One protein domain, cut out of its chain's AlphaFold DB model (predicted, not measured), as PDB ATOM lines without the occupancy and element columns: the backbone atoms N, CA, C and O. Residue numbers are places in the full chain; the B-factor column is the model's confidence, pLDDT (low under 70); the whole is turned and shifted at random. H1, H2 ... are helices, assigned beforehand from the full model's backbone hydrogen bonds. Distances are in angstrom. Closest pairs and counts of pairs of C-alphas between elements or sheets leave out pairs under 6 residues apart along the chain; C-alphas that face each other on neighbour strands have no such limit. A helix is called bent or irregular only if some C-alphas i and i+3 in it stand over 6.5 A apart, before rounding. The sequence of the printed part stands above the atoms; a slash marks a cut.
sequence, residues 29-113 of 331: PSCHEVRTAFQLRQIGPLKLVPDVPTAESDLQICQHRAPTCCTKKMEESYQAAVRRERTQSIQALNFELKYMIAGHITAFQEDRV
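Overview. This is residues 29 to 113 of the 331 residues of an uncharacterized protein of Hirundo rustica rustica (UniProt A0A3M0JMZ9). One very long helix, H2, sticks out of a small head in which the short helix H1 and the loops of a long link gather about the first turns of H2. The head, residues 29 to 82, is well gathered, while residues 83 to 113 of H2 stand free as an arm that makes most of the length. The printed part has 85 residues with two named helices, H1 then H2, and no named strand; the class is all helix. The whole is extended, with a radius of gyration of the C-alphas of 21.8 A and spans of 72 by 23 by 16 A.

Arrangement. From Pro 29 the printed part soon enters H1, residues 32 to 40. A long link of 31 residues, 41 to 71, joins H1 to H2, residues 72 to 113. H1 and H2 are apart, with no C-alpha of the one within 8 A of the other. In H1 every O i to N i+4 pair is within hydrogen-bond range; in H2 37 of 38 are.

Along the chain. H1 begins at C-alpha 32, (28.437, -16.086, -25.902), and measures 12.5 A from first to last C-alpha. H2 begins at C-alpha 72, (13.398, -15.856, -16.755), and ends at C-alpha 113, (-26.316, -29.444, -60.953), 61.0 A away. Neither helix is bent.

Size, cuts and confidence. The C-alphas of Pro 29 and Val 113 are the two farthest apart, at 72.5 A. Without residues 83 to 113 the body spans 27 by 23 by 13 A. The printed part has no cut. Its mean pLDDT is 75.3, and the model's confidence is under 70 at residue 29, residues 55 to 58, residues 64 to 65 and residues 86 to 113.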
ATOM      1  N   PRO A  29      33.203 -20.037 -18.176       66.19
ATOM      2  CA  PRO A  29      31.978 -20.403 -18.855       66.19
ATOM      3  C   PRO A  29      31.304 -19.093 -19.274       66.19
ATOM      4  O   PRO A  29      30.956 -18.265 -18.437       66.19
ATOM      5  N   SER A  30      31.239 -18.846 -20.580       80.38
ATOM      6  CA  SER A  30      30.700 -17.614 -21.153       80.38
ATOM      7  C   SER A  30      29.455 -17.950 -21.954       80.38
ATOM      8  O   SER A  30      29.404 -18.952 -22.666       80.38
ATOM      9  N   CYS A  31      28.436 -17.108 -21.849       86.62
ATOM     10  CA  CYS A  31      27.149 -17.330 -22.504       86.62
ATOM     11  C   CYS A  31      27.122 -16.815 -23.953       86.62
ATOM     12  O   CYS A  31      26.059 -16.524 -24.505       86.62
ATOM     13  N   HIS A  32      28.292 -16.697 -24.585       87.38
ATOM     14  CA  HIS A  32      28.437 -16.086 -25.902       87.38
ATOM     15  C   HIS A  32      27.722 -16.887 -27.001       87.38
ATOM     16  O   HIS A  32      26.985 -16.305 -27.790       87.38
ATOM     17  N   GLU A  33      27.847 -18.221 -27.001       86.50
ATOM     18  CA  GLU A  33      27.155 -19.096 -27.967       86.50
ATOM     19  C   GLU A  33      25.627 -18.929 -27.888       86.50
ATOM     20  O   GLU A  33      24.937 -18.824 -28.904       86.50
ATOM     21  N   VAL A  34      25.101 -18.839 -26.663       87.94
ATOM     22  CA  VAL A  34      23.668 -18.671 -26.392       87.94
ATOM     23  C   VAL A  34      23.184 -17.296 -26.855       87.94
ATOM     24  O   VAL A  34      22.106 -17.185 -27.439       87.94
ATOM     25  N   ARG A  35      23.997 -16.250 -26.662       87.31
ATOM     26  CA  ARG A  35      23.694 -14.899 -27.149       87.31
ATOM     27  C   ARG A  35      23.607 -14.855 -28.672       87.31
ATOM     28  O   ARG A  35      22.652 -14.286 -29.199       87.31
ATOM     29  N   THR A  36      24.545 -15.492 -29.367       87.88
ATOM     30  CA  THR A  36      24.526 -15.577 -30.833       87.88
ATOM     31  C   THR A  36      23.280 -16.312 -31.326       87.88
ATOM     32  O   THR A  36      22.580 -15.817 -32.207       87.88
ATOM     33  N   ALA A  37      22.925 -17.443 -30.710       87.69
ATOM     34  CA  ALA A  37      21.710 -18.177 -31.064       87.69
ATOM     35  C   ALA A  37      20.422 -17.366 -30.809       87.69
ATOM     36  O   ALA A  37      19.484 -17.424 -31.607       87.69
ATOM     37  N   PHE A  38      20.379 -16.584 -29.723       88.81
ATOM     38  CA  PHE A  38      19.246 -15.713 -29.399       88.81
ATOM     39  C   PHE A  38      19.063 -14.592 -30.431       88.81
ATOM     40  O   PHE A  38      17.933 -14.267 -30.802       88.81
ATOM     41  N   GLN A  39      20.175 -14.043 -30.929       89.06
ATOM     42  CA  GLN A  39      20.185 -13.018 -31.969       89.06
ATOM     43  C   GLN A  39      19.741 -13.561 -33.326       89.06
ATOM     44  O   GLN A  39      18.870 -12.972 -33.959       89.06
ATOM     45  N   LEU A  40      20.321 -14.684 -33.761       88.69
ATOM     46  CA  LEU A  40      20.044 -15.273 -35.074       88.69
ATOM     47  C   LEU A  40      18.567 -15.636 -35.241       88.69
ATOM     48  O   LEU A  40      18.006 -15.466 -36.318       88.69
ATOM     49  N   ARG A  41      17.920 -16.087 -34.163       85.88
ATOM     50  CA  ARG A  41      16.492 -16.433 -34.157       85.88
ATOM     51  C   ARG A  41      15.561 -15.241 -33.911       85.88
ATOM     52  O   ARG A  41      14.354 -15.440 -33.840       85.88
ATOM     53  N   GLN A  42      16.101 -14.032 -33.737       86.00
ATOM     54  CA  GLN A  42      15.341 -12.796 -33.496       86.00
ATOM     55  C   GLN A  42      14.284 -12.916 -32.378       86.00
ATOM     56  O   GLN A  42      13.205 -12.332 -32.442       86.00
ATOM     57  N   ILE A  43      14.586 -13.680 -31.325       87.00
ATOM     58  CA  ILE A  43      13.614 -14.006 -30.266       87.00
ATOM     59  C   ILE A  43      13.305 -12.783 -29.391       87.00
ATOM     60  O   ILE A  43      12.192 -12.640 -28.879       87.00
ATOM     61  N   GLY A  44      14.280 -11.889 -29.217       84.81
ATOM     62  CA  GLY A  44      14.117 -10.664 -28.445       84.81
ATOM     63  C   GLY A  44      15.409  -9.850 -28.294       84.81
ATOM     64  O   GLY A  44      16.419 -10.141 -28.934       84.81
ATOM     65  N   PRO A  45      15.403  -8.819 -27.430       86.56
ATOM     66  CA  PRO A  45      16.560  -7.959 -27.201       86.56
ATOM     67  C   PRO A  45      17.762  -8.707 -26.604       86.56
ATOM     68  O   PRO A  45      17.653  -9.332 -25.552       86.56
ATOM     69  N   LEU A  46      18.940  -8.541 -27.208       85.00
ATOM     70  CA  LEU A  46      20.217  -9.147 -26.784       85.00
ATOM     71  C   LEU A  46      20.578  -8.925 -25.303       85.00
ATOM     72  O   LEU A  46      21.221  -9.775 -24.690       85.00
ATOM     73  N   LYS A  47      20.121  -7.812 -24.711       83.19
ATOM     74  CA  LYS A  47      20.302  -7.465 -23.287       83.19
ATOM     75  C   LYS A  47      19.653  -8.446 -22.303       83.19
ATOM     76  O   LYS A  47      19.870  -8.332 -21.103       83.19
ATOM     77  N   LEU A  48      18.808  -9.359 -22.787       83.19
ATOM     78  CA  LEU A  48      18.162 -10.384 -21.965       83.19
ATOM     79  C   LEU A  48      19.061 -11.605 -21.718       83.19
ATOM     80  O   LEU A  48      18.762 -12.399 -20.824       83.19
ATOM     81  N   VAL A  49      20.147 -11.740 -22.488       85.81
ATOM     82  CA  VAL A  49      21.121 -12.824 -22.340       85.81
ATOM     83  C   VAL A  49      22.268 -12.353 -21.436       85.81
ATOM     84  O   VAL A  49      22.950 -11.382 -21.791       85.81
ATOM     85  N   PRO A  50      22.494 -13.013 -20.286       84.31
ATOM     86  CA  PRO A  50      23.579 -12.680 -19.374       84.31
ATOM     87  C   PRO A  50      24.933 -13.007 -20.015       84.31
ATOM     88  O   PRO A  50      25.022 -13.876 -20.875       84.31
ATOM     89  N   ASP A  51      25.994 -12.317 -19.603       82.31
ATOM     90  CA  ASP A  51      27.355 -12.577 -20.098       82.31
ATOM     91  C   ASP A  51      27.982 -13.839 -19.483       82.31
ATOM     92  O   ASP A  51      28.773 -14.533 -20.129       82.31
ATOM     93  N   VAL A  52      27.588 -14.160 -18.248       82.69
ATOM     94  CA  VAL A  52      28.125 -15.257 -17.434       82.69
ATOM     95  C   VAL A  52      26.965 -16.129 -16.922       82.69
ATOM     96  O   VAL A  52      25.905 -15.585 -16.592       82.69
ATOM     97  N   PRO A  53      27.126 -17.463 -16.842       81.69
ATOM     98  CA  PRO A  53      26.104 -18.354 -16.313       81.69
ATOM     99  C   PRO A  53      25.739 -18.002 -14.876       81.69
ATOM    100  O   PRO A  53      26.610 -17.789 -14.034       81.69
ATOM    101  N   THR A  54      24.443 -17.979 -14.589       77.19
ATOM    102  CA  THR A  54      23.915 -17.670 -13.259       77.19
ATOM    103  C   THR A  54      23.458 -18.962 -12.580       77.19
ATOM    104  O   THR A  54      22.808 -19.797 -13.209       77.19
ATOM    105  N   ALA A  55      23.836 -19.151 -11.312       68.38
ATOM    106  CA  ALA A  55      23.612 -20.394 -10.563       68.38
ATOM    107  C   ALA A  55      22.137 -20.663 -10.236       68.38
ATOM    108  O   ALA A  55      21.745 -21.820 -10.131       68.38
ATOM    109  N   GLU A  56      21.319 -19.615 -10.132       59.91
ATOM    110  CA  GLU A  56      19.896 -19.740  -9.841       59.91
ATOM    111  C   GLU A  56      19.104 -18.788 -10.721       59.91
ATOM    112  O   GLU A  56      19.324 -17.579 -10.759       59.91
ATOM    113  N   SER A  57      18.195 -19.369 -11.486       64.88
ATOM    114  CA  SER A  57      17.271 -18.641 -12.331       64.88
ATOM    115  C   SER A  57      15.945 -19.386 -12.214       64.88
ATOM    116  O   SER A  57      15.905 -20.594 -12.441       64.88
ATOM    117  N   ASP A  58      14.893 -18.689 -11.773       69.19
ATOM    118  CA  ASP A  58      13.546 -19.238 -11.546       69.19
ATOM    119  C   ASP A  58      12.861 -19.594 -12.878       69.19
ATOM    120  O   ASP A  58      11.869 -18.972 -13.275       69.19
ATOM    121  N   LEU A  59      13.427 -20.547 -13.618       77.62
ATOM    122  CA  LEU A  59      12.884 -21.002 -14.889       77.62
ATOM    123  C   LEU A  59      11.741 -21.976 -14.648       77.62
ATOM    124  O   LEU A  59      11.828 -22.901 -13.840       77.62
ATOM    125  N   GLN A  60      10.655 -21.758 -15.379       79.25
ATOM    126  CA  GLN A  60       9.442 -22.556 -15.244       79.25
ATOM    127  C   GLN A  60       9.445 -23.760 -16.190       79.25
ATOM    128  O   GLN A  60       8.878 -24.800 -15.853       79.25
ATOM    129  N   ILE A  61      10.076 -23.633 -17.363       81.94
ATOM    130  CA  ILE A  61      10.114 -24.670 -18.400       81.94
ATOM    131  C   ILE A  61      11.466 -25.383 -18.380       81.94
ATOM    132  O   ILE A  61      11.517 -26.612 -18.324       81.94
ATOM    133  N   CYS A  62      12.569 -24.638 -18.420       81.44
ATOM    134  CA  CYS A  62      13.904 -25.222 -18.400       81.44
ATOM    135  C   CYS A  62      14.331 -25.531 -16.956       81.44
ATOM    136  O   CYS A  62      14.959 -24.713 -16.292       81.44
ATOM    137  N   GLN A  63      14.027 -26.733 -16.465       76.38
ATOM    138  CA  GLN A  63      14.511 -27.195 -15.161       76.38
ATOM    139  C   GLN A  63      15.934 -27.746 -15.279       76.38
ATOM    140  O   GLN A  63      16.136 -28.884 -15.707       76.38
ATOM    141  N   HIS A  64      16.931 -26.957 -14.875       68.69
ATOM    142  CA  HIS A  64      18.318 -27.411 -14.823       68.69
ATOM    143  C   HIS A  64      18.934 -27.171 -13.438       68.69
ATOM    144  O   HIS A  64      18.748 -26.116 -12.846       68.69
ATOM    145  N   ARG A  65      19.656 -28.170 -12.906       63.47
ATOM    146  CA  ARG A  65      20.300 -28.137 -11.573       63.47
ATOM    147  C   ARG A  65      21.731 -27.563 -11.601       63.47
ATOM    148  O   ARG A  65      22.515 -27.831 -10.700       63.47
ATOM    149  N   ALA A  66      22.084 -26.845 -12.662       70.62
ATOM    150  CA  ALA A  66      23.423 -26.335 -12.950       70.62
ATOM    151  C   ALA A  66      23.335 -24.844 -13.325       70.62
ATOM    152  O   ALA A  66      22.255 -24.405 -13.723       70.62
ATOM    153  N   PRO A  67      24.432 -24.064 -13.234       73.50
ATOM    154  CA  PRO A  67      24.417 -22.667 -13.649       73.50
ATOM    155  C   PRO A  67      24.016 -22.547 -15.122       73.50
ATOM    156  O   PRO A  67      24.604 -23.194 -15.990       73.50
ATOM    157  N   THR A  68      22.998 -21.731 -15.402       82.94
ATOM    158  CA  THR A  68      22.420 -21.596 -16.743       82.94
ATOM    159  C   THR A  68      22.710 -20.221 -17.336       82.94
ATOM    160  O   THR A  68      22.863 -19.225 -16.631       82.94
ATOM    161  N   CYS A  69      22.773 -20.164 -18.664       86.44
ATOM    162  CA  CYS A  69      22.820 -18.914 -19.425       86.44
ATOM    163  C   CYS A  69      21.426 -18.355 -19.736       86.44
ATOM    164  O   CYS A  69      21.305 -17.389 -20.488       86.44
ATOM    165  N   CYS A  70      20.372 -18.976 -19.204       85.50
ATOM    166  CA  CYS A  70      19.002 -18.576 -19.458       85.50
ATOM    167  C   CYS A  70      18.483 -17.771 -18.270       85.50
ATOM    168  O   CYS A  70      18.604 -18.168 -17.117       85.50
ATOM    169  N   THR A  71      17.874 -16.625 -18.552       86.44
ATOM    170  CA  THR A  71      17.147 -15.843 -17.547       86.44
ATOM    171  C   THR A  71      15.653 -16.068 -17.717       86.44
ATOM    172  O   THR A  71      15.190 -16.395 -18.810       86.44
ATOM    173  N   LYS A  72      14.866 -15.810 -16.670       86.00
ATOM    174  CA  LYS A  72      13.398 -15.856 -16.755       86.00
ATOM    175  C   LYS A  72      12.852 -14.996 -17.905       86.00
ATOM    176  O   LYS A  72      11.986 -15.430 -18.654       86.00
ATOM    177  N   LYS A  73      13.428 -13.807 -18.126       86.00
ATOM    178  CA  LYS A  73      13.037 -12.920 -19.238       86.00
ATOM    179  C   LYS A  73      13.399 -13.488 -20.614       86.00
ATOM    180  O   LYS A  73      12.671 -13.275 -21.584       86.00
ATOM    181  N   MET A  74      14.524 -14.196 -20.713       87.62
ATOM    182  CA  MET A  74      14.910 -14.902 -21.934       87.62
ATOM    183  C   MET A  74      13.936 -16.052 -22.218       87.62
ATOM    184  O   MET A  74      13.463 -16.183 -23.343       87.62
ATOM    185  N   GLU A  75      13.574 -16.828 -21.194       88.38
ATOM    186  CA  GLU A  75      12.604 -17.925 -21.285       88.38
ATOM    187  C   GLU A  75      11.208 -17.432 -21.703       88.38
ATOM    188  O   GLU A  75      10.607 -17.986 -22.622       88.38
ATOM    189  N   GLU A  76      10.715 -16.343 -21.110       88.62
ATOM    190  CA  GLU A  76       9.452 -15.701 -21.507       88.62
ATOM    191  C   GLU A  76       9.481 -15.235 -22.974       88.62
ATOM    192  O   GLU A  76       8.495 -15.383 -23.701       88.62
ATOM    193  N   SER A  77      10.627 -14.735 -23.445       88.75
ATOM    194  CA  SER A  77      10.803 -14.328 -24.845       88.75
ATOM    195  C   SER A  77      10.763 -15.529 -25.796       88.75
ATOM    196  O   SER A  77      10.099 -15.465 -26.830       88.75
ATOM    197  N   TYR A  78      11.385 -16.655 -25.424       88.88
ATOM    198  CA  TYR A  78      11.266 -17.916 -26.167       88.88
ATOM    199  C   TYR A  78       9.818 -18.402 -26.232       88.88
ATOM    200  O   TYR A  78       9.349 -18.787 -27.302       88.88
ATOM    201  N   GLN A  79       9.084 -18.353 -25.119       88.69
ATOM    202  CA  GLN A  79       7.674 -18.740 -25.107       88.69
ATOM    203  C   GLN A  79       6.838 -17.862 -26.043       88.69
ATOM    204  O   GLN A  79       6.001 -18.378 -26.784       88.69
ATOM    205  N   ALA A  80       7.067 -16.548 -26.036       86.94
ATOM    206  CA  ALA A  80       6.377 -15.627 -26.927       86.94
ATOM    207  C   ALA A  80       6.708 -15.895 -28.403       86.94
ATOM    208  O   ALA A  80       5.796 -15.915 -29.230       86.94
ATOM    209  N   ALA A  81       7.978 -16.144 -28.737       86.12
ATOM    210  CA  ALA A  81       8.398 -16.478 -30.098       86.12
ATOM    211  C   ALA A  81       7.736 -17.773 -30.596       86.12
ATOM    212  O   ALA A  81       7.096 -17.767 -31.644       86.12
ATOM    213  N   VAL A  82       7.773 -18.840 -29.792       85.19
ATOM    214  CA  VAL A  82       7.144 -20.128 -30.130       85.19
ATOM    215  C   VAL A  82       5.624 -19.998 -30.267       85.19
ATOM    216  O   VAL A  82       5.025 -20.635 -31.132       85.19
ATOM    217  N   ARG A  83       4.973 -19.172 -29.436       83.56
ATOM    218  CA  ARG A  83       3.533 -18.897 -29.573       83.56
ATOM    219  C   ARG A  83       3.225 -18.213 -30.904       83.56
ATOM    220  O   ARG A  83       2.303 -18.648 -31.579       83.56
ATOM    221  N   ARG A  84       4.006 -17.203 -31.304       77.56
ATOM    222  CA  ARG A  84       3.825 -16.519 -32.597       77.56
ATOM    223  C   ARG A  84       4.013 -17.472 -33.778       77.56
ATOM    224  O   ARG A  84       3.148 -17.524 -34.645       77.56
ATOM    225  N   GLU A  85       5.091 -18.253 -33.769       74.06
ATOM    226  CA  GLU A  85       5.410 -19.214 -34.833       74.06
ATOM    227  C   GLU A  85       4.319 -20.288 -34.977       74.06
ATOM    228  O   GLU A  85       3.830 -20.547 -36.077       74.06
ATOM    229  N   ARG A  86       3.837 -20.853 -33.859       66.94
ATOM    230  CA  ARG A  86       2.745 -21.835 -33.902       66.94
ATOM    231  C   ARG A  86       1.428 -21.243 -34.376       66.94
ATOM    232  O   ARG A  86       0.739 -21.889 -35.155       66.94
ATOM    233  N   THR A  87       1.050 -20.053 -33.908       68.81
ATOM    234  CA  THR A  87      -0.221 -19.444 -34.321       68.81
ATOM    235  C   THR A  87      -0.242 -19.188 -35.827       68.81
ATOM    236  O   THR A  87      -1.254 -19.463 -36.465       68.81
ATOM    237  N   GLN A  88       0.878 -18.750 -36.408       61.22
ATOM    238  CA  GLN A  88       0.994 -18.548 -37.855       61.22
ATOM    239  C   GLN A  88       0.970 -19.872 -38.633       61.22
ATOM    240  O   GLN A  88       0.242 -19.986 -39.616       61.22
ATOM    241  N   SER A  89       1.687 -20.899 -38.164       61.03
ATOM    242  CA  SER A  89       1.699 -22.223 -38.806       61.03
ATOM    243  C   SER A  89       0.322 -22.905 -38.786       61.03
ATOM    244  O   SER A  89      -0.126 -23.429 -39.803       61.03
ATOM    245  N   ILE A  90      -0.398 -22.835 -37.660       65.69
ATOM    246  CA  ILE A  90      -1.745 -23.414 -37.535       65.69
ATOM    247  C   ILE A  90      -2.731 -22.711 -38.472       65.69
ATOM    248  O   ILE A  90      -3.560 -23.367 -39.099       65.69
ATOM    249  N   GLN A  91      -2.650 -21.382 -38.589       62.03
ATOM    250  CA  GLN A  91      -3.513 -20.634 -39.500       62.03
ATOM    251  C   GLN A  91      -3.230 -20.987 -40.965       62.03
ATOM    252  O   GLN A  91      -4.180 -21.226 -41.705       62.03
ATOM    253  N   ALA A  92      -1.959 -21.099 -41.366       61.94
ATOM    254  CA  ALA A  92      -1.583 -21.482 -42.729       61.94
ATOM    255  C   ALA A  92      -2.120 -22.873 -43.118       61.94
ATOM    256  O   ALA A  92      -2.775 -23.012 -44.151       61.94
ATOM    257  N   LEU A  93      -1.952 -23.872 -42.243       59.41
ATOM    258  CA  LEU A  93      -2.484 -25.227 -42.454       59.41
ATOM    259  C   LEU A  93      -4.016 -25.243 -42.552       59.41
ATOM    260  O   LEU A  93      -4.595 -26.021 -43.307       59.41
ATOM    261  N   ASN A  94      -4.691 -24.365 -41.804       63.97
ATOM    262  CA  ASN A  94      -6.144 -24.249 -41.842       63.97
ATOM    263  C   ASN A  94      -6.640 -23.660 -43.174       63.97
ATOM    264  O   ASN A  94      -7.672 -24.098 -43.674       63.97
ATOM    265  N   PHE A  95      -5.914 -22.704 -43.765       63.00
ATOM    266  CA  PHE A  95      -6.262 -22.141 -45.073       63.00
ATOM    267  C   PHE A  95      -6.065 -23.145 -46.211       63.00
ATOM    268  O   PHE A  95      -6.955 -23.279 -47.051       63.00
ATOM    269  N   GLU A  96      -4.959 -23.888 -46.212       65.50
ATOM    270  CA  GLU A  96      -4.689 -24.912 -47.228       65.50
ATOM    271  C   GLU A  96      -5.726 -26.043 -47.173       65.50
ATOM    272  O   GLU A  96      -6.334 -26.401 -48.185       65.50
ATOM    273  N   LEU A  97      -6.028 -26.535 -45.966       65.56
ATOM    274  CA  LEU A  97      -7.049 -27.557 -45.763       65.56
ATOM    275  C   LEU A  97      -8.448 -27.056 -46.155       65.56
ATOM    276  O   LEU A  97      -9.194 -27.777 -46.815       65.56
ATOM    277  N   LYS A  98      -8.804 -25.812 -45.806       65.56
ATOM    278  CA  LYS A  98     -10.078 -25.201 -46.219       65.56
ATOM    279  C   LYS A  98     -10.201 -25.090 -47.731       65.56
ATOM    280  O   LYS A  98     -11.284 -25.345 -48.248       65.56
ATOM    281  N   TYR A  99      -9.126 -24.732 -48.430       67.19
ATOM    282  CA  TYR A  99      -9.145 -24.621 -49.886       67.19
ATOM    283  C   TYR A  99      -9.311 -25.989 -50.553       67.19
ATOM    284  O   TYR A  99     -10.155 -26.138 -51.436       67.19
ATOM    285  N   MET A 100      -8.593 -27.014 -50.079       64.88
ATOM    286  CA  MET A 100      -8.766 -28.384 -50.573       64.88
ATOM    287  C   MET A 100     -10.190 -28.901 -50.331       64.88
ATOM    288  O   MET A 100     -10.823 -29.425 -51.244       64.88
ATOM    289  N   ILE A 101     -10.740 -28.701 -49.131       69.19
ATOM    290  CA  ILE A 101     -12.111 -29.121 -48.807       69.19
ATOM    291  C   ILE A 101     -13.135 -28.357 -49.654       69.19
ATOM    292  O   ILE A 101     -14.066 -28.967 -50.176       69.19
ATOM    293  N   ALA A 102     -12.971 -27.042 -49.825       69.75
ATOM    294  CA  ALA A 102     -13.859 -26.235 -50.656       69.75
ATOM    295  C   ALA A 102     -13.835 -26.693 -52.120       69.75
ATOM    296  O   ALA A 102     -14.902 -26.880 -52.692       69.75
ATOM    297  N   GLY A 103     -12.651 -26.967 -52.681       66.69
ATOM    298  CA  GLY A 103     -12.501 -27.499 -54.039       66.69
ATOM    299  C   GLY A 103     -13.167 -28.865 -54.231       66.69
ATOM    300  O   GLY A 103     -13.812 -29.113 -55.249       66.69
ATOM    301  N   HIS A 104     -13.092 -29.742 -53.227       66.56
ATOM    302  CA  HIS A 104     -13.829 -31.004 -53.260       66.56
ATOM    303  C   HIS A 104     -15.345 -30.782 -53.170       66.56
ATOM    304  O   HIS A 104     -16.095 -31.388 -53.930       66.56
ATOM    305  N   ILE A 105     -15.818 -29.884 -52.299       67.44
ATOM    306  CA  ILE A 105     -17.250 -29.569 -52.176       67.44
ATOM    307  C   ILE A 105     -17.805 -28.979 -53.478       67.44
ATOM    308  O   ILE A 105     -18.918 -29.339 -53.858       67.44
ATOM    309  N   THR A 106     -17.060 -28.108 -54.163       60.81
ATOM    310  CA  THR A 106     -17.493 -27.520 -55.438       60.81
ATOM    311  C   THR A 106     -17.559 -28.567 -56.543       60.81
ATOM    312  O   THR A 106     -18.579 -28.636 -57.218       60.81
ATOM    313  N   ALA A 107     -16.573 -29.464 -56.651       59.72
ATOM    314  CA  ALA A 107     -16.630 -30.582 -57.599       59.72
ATOM    315  C   ALA A 107     -17.854 -31.491 -57.350       59.72
ATOM    316  O   ALA A 107     -18.582 -31.834 -58.277       59.72
ATOM    317  N   PHE A 108     -18.166 -31.791 -56.083       53.09
ATOM    318  CA  PHE A 108     -19.349 -32.585 -55.711       53.09
ATOM    319  C   PHE A 108     -20.694 -31.852 -55.862       53.09
ATOM    320  O   PHE A 108     -21.753 -32.495 -55.829       53.09
ATOM    321  N   GLN A 109     -20.694 -30.520 -55.936       53.91
ATOM    322  CA  GLN A 109     -21.900 -29.733 -56.194       53.91
ATOM    323  C   GLN A 109     -22.143 -29.540 -57.690       53.91
ATOM    324  O   GLN A 109     -23.289 -29.667 -58.117       53.91
ATOM    325  N   GLU A 110     -21.102 -29.305 -58.488       53.31
ATOM    326  CA  GLU A 110     -21.236 -29.133 -59.938       53.31
ATOM    327  C   GLU A 110     -21.666 -30.433 -60.636       53.31
ATOM    328  O   GLU A 110     -22.575 -30.400 -61.469       53.31
ATOM    329  N   ASP A 111     -21.174 -31.589 -60.176       50.28
ATOM    330  CA  ASP A 111     -21.645 -32.910 -60.625       50.28
ATOM    331  C   ASP A 111     -23.137 -33.156 -60.326       50.28
ATOM    332  O   ASP A 111     -23.790 -33.979 -60.970       50.28
ATOM    333  N   ARG A 112     -23.713 -32.435 -59.354       44.50
ATOM    334  CA  ARG A 112     -25.132 -32.544 -58.985       44.50
ATOM    335  C   ARG A 112     -26.043 -31.585 -59.746       44.50
ATOM    336  O   ARG A 112     -27.231 -31.871 -59.869       44.50
ATOM    337  N   VAL A 113     -25.521 -30.462 -60.239       46.44
ATOM    338  CA  VAL A 113     -26.316 -29.444 -60.953       46.44
ATOM    339  C   VAL A 113     -26.435 -29.763 -62.449       46.44
ATOM    340  O   VAL A 113     -27.430 -29.396 -63.069       46.44
TER     341      VAL A 113